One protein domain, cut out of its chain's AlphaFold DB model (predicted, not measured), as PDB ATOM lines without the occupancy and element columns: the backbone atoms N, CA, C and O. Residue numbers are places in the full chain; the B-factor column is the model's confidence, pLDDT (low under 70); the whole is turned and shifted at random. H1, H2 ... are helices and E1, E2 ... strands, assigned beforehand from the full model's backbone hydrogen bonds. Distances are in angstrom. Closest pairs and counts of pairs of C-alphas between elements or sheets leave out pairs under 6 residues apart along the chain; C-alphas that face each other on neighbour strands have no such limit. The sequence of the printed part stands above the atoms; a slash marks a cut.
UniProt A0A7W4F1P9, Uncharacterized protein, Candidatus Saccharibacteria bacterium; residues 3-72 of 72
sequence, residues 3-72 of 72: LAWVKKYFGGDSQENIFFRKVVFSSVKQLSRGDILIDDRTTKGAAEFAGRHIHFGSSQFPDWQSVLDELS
ATOM      1  N   LEU A   3     -28.800  13.778  25.478       89.38
ATOM      2  CA  LEU A   3     -28.646  13.537  26.903       89.38
ATOM      3  C   LEU A   3     -29.011  14.780  27.728       89.38
ATOM      4  O   LEU A   3     -29.670  14.666  28.757       89.38
ATOM      5  N   ALA A   4     -28.659  15.974  27.238       88.44
ATOM      6  CA  ALA A   4     -29.095  17.239  27.835       88.44
ATOM      7  C   ALA A   4     -30.620  17.427  27.739       88.44
ATOM      8  O   ALA A   4     -31.240  17.933  28.669       88.44
ATOM      9  N   TRP A   5     -31.234  16.976  26.638       91.06
ATOM     10  CA  TRP A   5     -32.690  16.987  26.492       91.06
ATOM     11  C   TRP A   5     -33.365  16.060  27.517       91.06
ATOM     12  O   TRP A   5     -34.288  16.493  28.199       91.06
ATOM     13  N   VAL A   6     -32.852  14.836  27.709       90.62
ATOM     14  CA  VAL A   6     -33.354  13.917  28.749       90.62
ATOM     15  C   VAL A   6     -33.249  14.550  30.134       90.62
ATOM     16  O   VAL A   6     -34.247  14.578  30.838       90.62
ATOM     17  N   LYS A   7     -32.104  15.139  30.508       85.75
ATOM     18  CA  LYS A   7     -31.963  15.816  31.815       85.75
ATOM     19  C   LYS A   7     -33.010  16.909  32.038       85.75
ATOM     20  O   LYS A   7     -33.607  16.982  33.106       85.75
ATOM     21  N   LYS A   8     -33.254  17.732  31.014       87.25
ATOM     22  CA  LYS A   8     -34.181  18.865  31.094       87.25
ATOM     23  C   LYS A   8     -35.639  18.439  31.282       87.25
ATOM     24  O   LYS A   8     -36.362  19.109  32.011       87.25
ATOM     25  N   TYR A   9     -36.074  17.372  30.611       89.25
ATOM     26  CA  TYR A   9     -37.493  16.994  30.551       89.25
ATOM     27  C   TYR A   9     -37.854  15.754  31.378       89.25
ATOM     28  O   TYR A   9     -39.011  15.588  31.745       89.25
ATOM     29  N   PHE A  10     -36.880  14.910  31.717       86.62
ATOM     30  CA  PHE A  10     -37.064  13.696  32.508       86.62
ATOM     31  C   PHE A  10     -36.150  13.744  33.731       86.62
ATOM     32  O   PHE A  10     -34.952  13.535  33.596       86.62
ATOM     33  N   GLY A  11     -36.697  14.003  34.923       72.38
ATOM     34  CA  GLY A  11     -35.974  13.899  36.202       72.38
ATOM     35  C   GLY A  11     -35.149  15.120  36.646       72.38
ATOM     36  O   GLY A  11     -34.632  15.100  37.760       72.38
ATOM     37  N   GLY A  12     -35.048  16.181  35.836       72.38
ATOM     38  CA  GLY A  12     -34.382  17.443  36.198       72.38
ATOM     39  C   GLY A  12     -32.853  17.353  36.349       72.38
ATOM     40  O   GLY A  12     -32.248  16.301  36.148       72.38
ATOM     41  N   ASP A  13     -32.208  18.463  36.723       68.81
ATOM     42  CA  ASP A  13     -30.740  18.559  36.879       68.81
ATOM     43  C   ASP A  13     -30.215  18.044  38.238       68.81
ATOM     44  O   ASP A  13     -29.078  18.320  38.627       68.81
ATOM     45  N   SER A  14     -31.018  17.273  38.979       71.06
ATOM     46  CA  SER A  14     -30.563  16.671  40.231       71.06
ATOM     47  C   SER A  14     -29.545  15.553  39.964       71.06
ATOM     48  O   SER A  14     -29.618  14.827  38.966       71.06
ATOM     49  N   GLN A  15     -28.595  15.361  40.886       66.56
ATOM     50  CA  GLN A  15     -27.642  14.241  40.816       66.56
ATOM     51  C   GLN A  15     -28.320  12.856  40.900       66.56
ATOM     52  O   GLN A  15     -27.693  11.837  40.594       66.56
ATOM     53  N   GLU A  16     -29.605  12.824  41.260       73.19
ATOM     54  CA  GLU A  16     -30.437  11.630  41.406       73.19
ATOM     55  C   GLU A  16     -31.285  11.312  40.168       73.19
ATOM     56  O   GLU A  16     -32.085  10.379  40.197       73.19
ATOM     57  N   ASN A  17     -31.120  12.041  39.057       78.69
ATOM     58  CA  ASN A  17     -31.873  11.775  37.837       78.69
ATOM     59  C   ASN A  17     -31.580  10.362  37.281       78.69
ATOM     60  O   ASN A  17     -30.598  10.122  36.568       78.69
ATOM     61  N   ILE A  18     -32.467   9.413  37.595       84.12
ATOM     62  CA  ILE A  18     -32.355   8.009  37.186       84.12
ATOM     63  C   ILE A  18     -32.490   7.825  35.672       84.12
ATOM     64  O   ILE A  18     -31.923   6.880  35.125       84.12
ATOM     65  N   PHE A  19     -33.204   8.719  34.982       87.81
ATOM     66  CA  PHE A  19     -33.439   8.607  33.544       87.81
ATOM     67  C   PHE A  19     -32.154   8.848  32.765       87.81
ATOM     68  O   PHE A  19     -31.850   8.083  31.853       87.81
ATOM     69  N   PHE A  20     -31.345   9.825  33.184       85.75
ATOM     70  CA  PHE A  20     -30.018  10.057  32.613       85.75
ATOM     71  C   PHE A  20     -29.139   8.796  32.655       85.75
ATOM     72  O   PHE A  20     -28.485   8.472  31.667       85.75
ATOM     73  N   ARG A  21     -29.153   8.054  33.772       85.31
ATOM     74  CA  ARG A  21     -28.354   6.824  33.945       85.31
ATOM     75  C   ARG A  21     -28.870   5.638  33.129       85.31
ATOM     76  O   ARG A  21     -28.117   4.699  32.901       85.31
ATOM     77  N   LYS A  22     -30.138   5.665  32.713       89.94
ATOM     78  CA  LYS A  22     -30.790   4.587  31.956       89.94
ATOM     79  C   LYS A  22     -30.791   4.812  30.441       89.94
ATOM     80  O   LYS A  22     -31.297   3.962  29.713       89.94
ATOM     81  N   VAL A  23     -30.235   5.920  29.944       91.75
ATOM     82  CA  VAL A  23     -30.122   6.149  28.498       91.75
ATOM     83  C   VAL A  23     -29.167   5.129  27.879       91.75
ATOM     84  O   VAL A  23     -27.994   5.062  28.236       91.75
ATOM     85  N   VAL A  24     -29.661   4.374  26.896       91.25
ATOM     86  CA  VAL A  24     -28.861   3.451  26.082       91.25
ATOM     87  C   VAL A  24     -28.771   3.996  24.659       91.25
ATOM     88  O   VAL A  24     -29.785   4.197  23.991       91.25
ATOM     89  N   PHE A  25     -27.549   4.220  24.174       90.44
ATOM     90  CA  PHE A  25     -27.298   4.598  22.784       90.44
ATOM     91  C   PHE A  25     -26.944   3.355  21.969       90.44
ATOM     92  O   PHE A  25     -25.859   2.801  22.108       90.44
ATOM     93  N   SER A  26     -27.860   2.927  21.103       87.62
ATOM     94  CA  SER A  26     -27.636   1.825  20.167       87.62
ATOM     95  C   SER A  26     -28.286   2.136  18.823       87.62
ATOM     96  O   SER A  26     -29.346   2.761  18.750       87.62
ATOM     97  N   SER A  27     -27.649   1.696  17.741       85.69
ATOM     98  CA  SER A  27     -28.238   1.671  16.401       85.69
ATOM     99  C   SER A  27     -29.021   0.384  16.119       85.69
ATOM    100  O   SER A  27     -29.635   0.294  15.059       85.69
ATOM    101  N   VAL A  28     -28.992  -0.586  17.038       90.00
ATOM    102  CA  VAL A  28     -29.431  -1.975  16.855       90.00
ATOM    103  C   VAL A  28     -30.231  -2.394  18.096       90.00
ATOM    104  O   VAL A  28     -29.656  -2.777  19.119       90.00
ATOM    105  N   LYS A  29     -31.558  -2.220  18.059       89.00
ATOM    106  CA  LYS A  29     -32.422  -2.352  19.248       89.00
ATOM    107  C   LYS A  29     -32.680  -3.789  19.677       89.00
ATOM    108  O   LYS A  29     -32.873  -4.019  20.865       89.00
ATOM    109  N   GLN A  30     -32.589  -4.753  18.767       89.81
ATOM    110  CA  GLN A  30     -32.813  -6.165  19.078       89.81
ATOM    111  C   GLN A  30     -31.776  -6.753  20.048       89.81
ATOM    112  O   GLN A  30     -31.992  -7.817  20.616       89.81
ATOM    113  N   LEU A  31     -30.640  -6.072  20.247       91.31
ATOM    114  CA  LEU A  31     -29.620  -6.473  21.219       91.31
ATOM    115  C   LEU A  31     -29.911  -5.962  22.637       91.31
ATOM    116  O   LEU A  31     -29.324  -6.452  23.602       91.31
ATOM    117  N   SER A  32     -30.797  -4.975  22.779       93.12
ATOM    118  CA  SER A  32     -31.290  -4.542  24.083       93.12
ATOM    119  C   SER A  32     -32.276  -5.577  24.622       93.12
ATOM    120  O   SER A  32     -33.067  -6.142  23.875       93.12
ATOM    121  N   ARG A  33     -32.230  -5.833  25.932       93.56
ATOM    122  CA  ARG A  33     -33.167  -6.744  26.601       93.56
ATOM    123  C   ARG A  33     -34.260  -5.947  27.299       93.56
ATOM    124  O   ARG A  33     -33.953  -4.993  28.010       93.56
ATOM    125  N   GLY A  34     -35.503  -6.372  27.125       94.75
ATOM    126  CA  GLY A  34     -36.670  -5.825  27.805       94.75
ATOM    127  C   GLY A  34     -37.942  -6.510  27.320       94.75
ATOM    128  O   GLY A  34     -37.955  -7.093  26.237       94.75
ATOM    129  N   ASP A  35     -38.998  -6.438  28.123       97.19
ATOM    130  CA  ASP A  35     -40.278  -7.078  27.807       97.19
ATOM    131  C   ASP A  35     -41.071  -6.297  26.755       97.19
ATOM    132  O   ASP A  35     -41.838  -6.886  25.995       97.19
ATOM    133  N   ILE A  36     -40.874  -4.975  26.691       97.38
ATOM    134  CA  ILE A  36     -41.598  -4.065  25.799       97.38
ATOM    135  C   ILE A  36     -40.633  -3.047  25.175       97.38
ATOM    136  O   ILE A  36     -39.783  -2.473  25.860       97.38
ATOM    137  N   LEU A  37     -40.817  -2.781  23.882       97.38
ATOM    138  CA  LEU A  37     -40.248  -1.654  23.150       97.38
ATOM    139  C   LEU A  37     -41.391  -0.784  22.617       97.38
ATOM    140  O   LEU A  37     -42.243  -1.282  21.891       97.38
ATOM    141  N   ILE A  38     -41.392   0.511  22.938       97.75
ATOM    142  CA  ILE A  38     -42.293   1.502  22.328       97.75
ATOM    143  C   ILE A  38     -41.459   2.316  21.336       97.75
ATOM    144  O   ILE A  38     -40.511   2.992  21.738       97.75
ATOM    145  N   ASP A  39     -41.770   2.222  20.044       96.81
ATOM    146  CA  ASP A  39     -41.001   2.874  18.972       96.81
ATOM    147  C   ASP A  39     -41.911   3.196  17.779       96.81
ATOM    148  O   ASP A  39     -42.810   2.414  17.465       96.81
ATOM    149  N   ASP A  40     -41.677   4.324  17.104       96.81
ATOM    150  CA  ASP A  40     -42.424   4.766  15.916       96.81
ATOM    151  C   ASP A  40     -42.012   4.024  14.634       96.81
ATOM    152  O   ASP A  40     -42.631   4.180  13.577       96.81
ATOM    153  N   ARG A  41     -40.952   3.214  14.694       94.44
ATOM    154  CA  ARG A  41     -40.347   2.557  13.531       94.44
ATOM    155  C   ARG A  41     -40.274   1.054  13.722       94.44
ATOM    156  O   ARG A  41     -40.136   0.551  14.827       94.44
ATOM    157  N   THR A  42     -40.238   0.350  12.599       93.44
ATOM    158  CA  THR A  42     -39.974  -1.096  12.528       93.44
ATOM    159  C   THR A  42     -38.515  -1.415  12.183       93.44
ATOM    160  O   THR A  42     -38.066  -2.545  12.323       93.44
ATOM    161  N   THR A  43     -37.739  -0.421  11.748       92.44
ATOM    162  CA  THR A  43     -36.338  -0.604  11.334       92.44
ATOM    163  C   THR A  43     -35.369  -0.576  12.521       92.44
ATOM    164  O   THR A  43     -35.737  -0.227  13.643       92.44
ATOM    165  N   LYS A  44     -34.086  -0.887  12.272       90.00
ATOM    166  CA  LYS A  44     -33.001  -0.836  13.274       90.00
ATOM    167  C   LYS A  44     -33.217  -1.770  14.469       90.00
ATOM    168  O   LYS A  44     -32.886  -1.405  15.602       90.00
ATOM    169  N   GLY A  45     -33.750  -2.963  14.226       87.50
ATOM    170  CA  GLY A  45     -33.939  -3.941  15.289       87.50
ATOM    171  C   GLY A  45     -35.246  -3.839  16.046       87.50
ATOM    172  O   GLY A  45     -35.383  -4.519  17.056       87.50
ATOM    173  N   ALA A  46     -36.141  -2.924  15.664       92.12
ATOM    174  CA  ALA A  46     -37.402  -2.746  16.372       92.12
ATOM    175  C   ALA A  46     -38.381  -3.883  16.049       92.12
ATOM    176  O   ALA A  46     -38.953  -4.457  16.971       92.12
ATOM    177  N   ALA A  47     -38.496  -4.271  14.773       91.75
ATOM    178  CA  ALA A  47     -39.301  -5.424  14.364       91.75
ATOM    179  C   ALA A  47     -38.738  -6.758  14.882       91.75
ATOM    180  O   ALA A  47     -39.485  -7.712  15.070       91.75
ATOM    181  N   GLU A  48     -37.426  -6.827  15.110       94.62
ATOM    182  CA  GLU A  48     -36.725  -8.004  15.628       94.62
ATOM    183  C   GLU A  48     -36.541  -7.975  17.153       94.62
ATOM    184  O   GLU A  48     -35.816  -8.809  17.702       94.62
ATOM    185  N   PHE A  49     -37.138  -7.006  17.851       96.25
ATOM    186  CA  PHE A  49     -37.039  -6.926  19.301       96.25
ATOM    187  C   PHE A  49     -37.655  -8.177  19.939       96.25
ATOM    188  O   PHE A  49     -38.745  -8.597  19.569       96.25
ATOM    189  N   ALA A  50     -36.939  -8.794  20.884       95.81
ATOM    190  CA  ALA A  50     -37.357 -10.077  21.455       95.81
ATOM    191  C   ALA A  50     -38.607  -9.965  22.346       95.81
ATOM    192  O   ALA A  50     -39.351 -10.935  22.489       95.81
ATOM    193  N   GLY A  51     -38.811  -8.800  22.966       95.88
ATOM    194  CA  GLY A  51     -40.039  -8.474  23.681       95.88
ATOM    195  C   GLY A  51     -41.144  -7.996  22.739       95.88
ATOM    196  O   GLY A  51     -41.013  -7.990  21.518       95.88
ATOM    197  N   ARG A  52     -42.249  -7.529  23.309       96.69
ATOM    198  CA  ARG A  52     -43.353  -6.960  22.539       96.69
ATOM    199  C   ARG A  52     -42.970  -5.593  21.971       96.69
ATOM    200  O   ARG A  52     -42.573  -4.699  22.715       96.69
ATOM    201  N   HIS A  53     -43.169  -5.391  20.672       97.12
ATOM    202  CA  HIS A  53     -43.070  -4.068  20.052       97.12
ATOM    203  C   HIS A  53     -44.450  -3.394  20.006       97.12
ATOM    204  O   HIS A  53     -45.374  -3.886  19.362       97.12
ATOM    205  N   ILE A  54     -44.588  -2.264  20.700       97.94
ATOM    206  CA  ILE A  54     -45.712  -1.331  20.577       97.94
ATOM    207  C   ILE A  54     -45.323  -0.286  19.526       97.94
ATOM    208  O   ILE A  54     -44.445   0.552  19.758       97.94
ATOM    209  N   HIS A  55     -45.963  -0.349  18.354       97.88
ATOM    210  CA  HIS A  55     -45.678   0.559  17.241       97.88
ATOM    211  C   HIS A  55     -46.421   1.886  17.425       97.88
ATOM    212  O   HIS A  55     -47.589   2.019  17.055       97.88
ATOM    213  N   PHE A  56     -45.740   2.862  18.024       98.50
ATOM    214  CA  PHE A  56     -46.304   4.173  18.350       98.50
ATOM    215  C   PHE A  56     -46.644   4.980  17.088       98.50
ATOM    216  O   PHE A  56     -45.883   4.991  16.123       98.50
ATOM    217  N   GLY A  57     -47.779   5.679  17.098       97.88
ATOM    218  CA  GLY A  57     -48.319   6.413  15.950       97.88
ATOM    219  C   GLY A  57     -49.012   5.532  14.903       97.88
ATOM    220  O   GLY A  57     -49.386   6.029  13.841       97.88
ATOM    221  N   SER A  58     -49.176   4.232  15.170       97.62
ATOM    222  CA  SER A  58     -49.974   3.330  14.330       97.62
ATOM    223  C   SER A  58     -51.477   3.510  14.581       97.62
ATOM    224  O   SER A  58     -51.886   4.208  15.504       97.62
ATOM    225  N   SER A  59     -52.321   2.840  13.788       97.88
ATOM    226  CA  SER A  59     -53.774   2.844  14.011       97.88
ATOM    227  C   SER A  59     -54.181   2.236  15.356       97.88
ATOM    228  O   SER A  59     -55.207   2.628  15.901       97.88
ATOM    229  N   GLN A  60     -53.395   1.291  15.884       97.75
ATOM    230  CA  GLN A  60     -53.648   0.659  17.179       97.75
ATOM    231  C   GLN A  60     -53.119   1.500  18.347       97.75
ATOM    232  O   GLN A  60     -53.743   1.524  19.402       97.75
ATOM    233  N   PHE A  61     -51.997   2.199  18.153       98.38
ATOM    234  CA  PHE A  61     -51.355   3.011  19.188       98.38
ATOM    235  C   PHE A  61     -51.119   4.449  18.706       98.38
ATOM    236  O   PHE A  61     -49.963   4.836  18.509       98.38
ATOM    237  N   PRO A  62     -52.177   5.243  18.452       98.38
ATOM    238  CA  PRO A  62     -52.034   6.576  17.866       98.38
ATOM    239  C   PRO A  62     -51.339   7.585  18.793       98.38
ATOM    240  O   PRO A  62     -50.751   8.550  18.305       98.38
ATOM    241  N   ASP A  63     -51.388   7.377  20.111       98.56
ATOM    242  CA  ASP A  63     -50.868   8.313  21.110       98.56
ATOM    243  C   ASP A  63     -50.464   7.638  22.436       98.56
ATOM    244  O   ASP A  63     -50.551   6.422  22.613       98.56
ATOM    245  N   TRP A  64     -50.002   8.442  23.399       98.19
ATOM    246  CA  TRP A  64     -49.603   7.945  24.716       98.19
ATOM    247  C   TRP A  64     -50.757   7.379  25.543       98.19
ATOM    248  O   TRP A  64     -50.506   6.483  26.342       98.19
ATOM    249  N   GLN A  65     -51.992   7.856  25.360       98.44
ATOM    250  CA  GLN A  65     -53.126   7.335  26.120       98.44
ATOM    251  C   GLN A  65     -53.408   5.891  25.707       98.44
ATOM    252  O   GLN A  65     -53.465   5.021  26.566       98.44
ATOM    253  N   SER A  66     -53.426   5.610  24.400       98.44
ATOM    254  CA  SER A  66     -53.593   4.242  23.889       98.44
ATOM    255  C   SER A  66     -52.502   3.270  24.363       98.44
ATOM    256  O   SER A  66     -52.760   2.088  24.572       98.44
ATOM    257  N   VAL A  67     -51.276   3.762  24.576       98.44
ATOM    258  CA  VAL A  67     -50.177   2.963  25.137       98.44
ATOM    259  C   VAL A  67     -50.404   2.692  26.622       98.44
ATOM    260  O   VAL A  67     -50.151   1.583  27.079       98.44
ATOM    261  N   LEU A  68     -50.862   3.684  27.386       98.00
ATOM    262  CA  LEU A  68     -51.144   3.516  28.813       98.00
ATOM    263  C   LEU A  68     -52.328   2.573  29.048       98.00
ATOM    264  O   LEU A  68     -52.252   1.744  29.949       98.00
ATOM    265  N   ASP A  69     -53.365   2.652  28.216       97.94
ATOM    266  CA  ASP A  69     -54.547   1.784  28.290       97.94
ATOM    267  C   ASP A  69     -54.193   0.306  28.029       97.94
ATOM    268  O   ASP A  69     -54.796  -0.593  28.600       97.94
ATOM    269  N   GLU A  70     -53.184   0.040  27.196       97.38
ATOM    270  CA  GLU A  70     -52.675  -1.315  26.941       97.38
ATOM    271  C   GLU A  70     -51.801  -1.859  28.082       97.38
ATOM    272  O   GLU A  70     -51.665  -3.070  28.240       97.38
ATOM    273  N   LEU A  71     -51.151  -0.970  28.837       96.31
ATOM    274  CA  LEU A  71     -50.189  -1.322  29.888       96.31
ATOM    275  C   LEU A  71     -50.769  -1.254  31.309       96.31
ATOM    276  O   LEU A  71     -50.017  -1.471  32.263       96.31
ATOM    277  N   SER A  72     -52.052  -0.916  31.452       91.12
ATOM    278  CA  SER A  72     -52.761  -0.838  32.740       91.12
ATOM    279  C   SER A  72     -53.372  -2.173  33.151       91.12
ATOM    280  O   SER A  72     -53.386  -2.417  34.380       91.12
TER     281      SER A  72
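This is residues 3 to 72 of the 72 residues of an uncharacterized protein of Candidatus Saccharibacteria bacterium (UniProt A0A7W4F1P9). Two loose lobes stand at opposite ends of the printed part: the short helices H1 and H2 with the loop between them in one, and a small two-stranded sheet, E1 and E2, with helix H3 near E2 in the other, the long link of residues 23 to 35 joining the two. Another long stretch, residues 40 to 51, loops from E1 to E2. The printed part has 70 residues with three named helices and two named strands, in the order H1, H2, E1, E2, H3; the sheet has the order E1, E2 and is parallel. The class is mixed, helices and strands, though under half of the residues are in named elements. The whole is only just loose, close to compact, with a radius of gyration of the C-alphas of 13.8 A and spans of 37 by 27 by 19 A.

Begin with H1, residues 3 to 9, and go on to H2, residues 18 to 22: the two touch, and their closest C-alphas, those of Lys 7 and Phe 20, are 6.1 A apart. Next find E1, residues 36 to 39, and E2, residues 52 to 55, parallel neighbours with 20 degrees between their directions. C-alphas 36 and 52 face each other at 4.7 A, and C-alphas 39 and 55 at 5.5 A. Look there for N 37 and O 52, 2.9 A apart, and N 54 and O 37, 2.8 A apart, both within hydrogen-bond range. Last comes H3, residues 64 to 71, whose closest C-alpha pair with E2 is that of Val 67 and Ile 54, 7.7 A apart. H3 and E1 are only just apart, at 8.5 A, and H1 is apart from E1, E2 and H3. In H1, H2 and H3 every O i to N i+4 pair is within hydrogen-bond range.

Find C-alpha 3 at (-28.646, 13.537, 26.903); from there H1 runs 10.2 A to C-alpha 9. H2 covers 6.4 A from Ile 18 to Lys 22. E1 starts at C-alpha 36, (-41.598, -4.065, 25.799), and is 9.8 A long; E2 is 9.5 A long, from Arg 52 to His 55. H3 runs 10.6 A from Trp 64 to C-alpha 71 at (-50.189, -1.322, 29.888).

The two C-alphas farthest apart are those of Gln 15 and Ser 59, at 39.1 A. The printed part has no cut and ends at residue 72, the chain's last residue. The links H2 to E1 and E1 to E2 are long; H1 to H2 and E2 to H3 are short. The mean pLDDT of the printed part is 91.3, with residues 13 and 15 under 70.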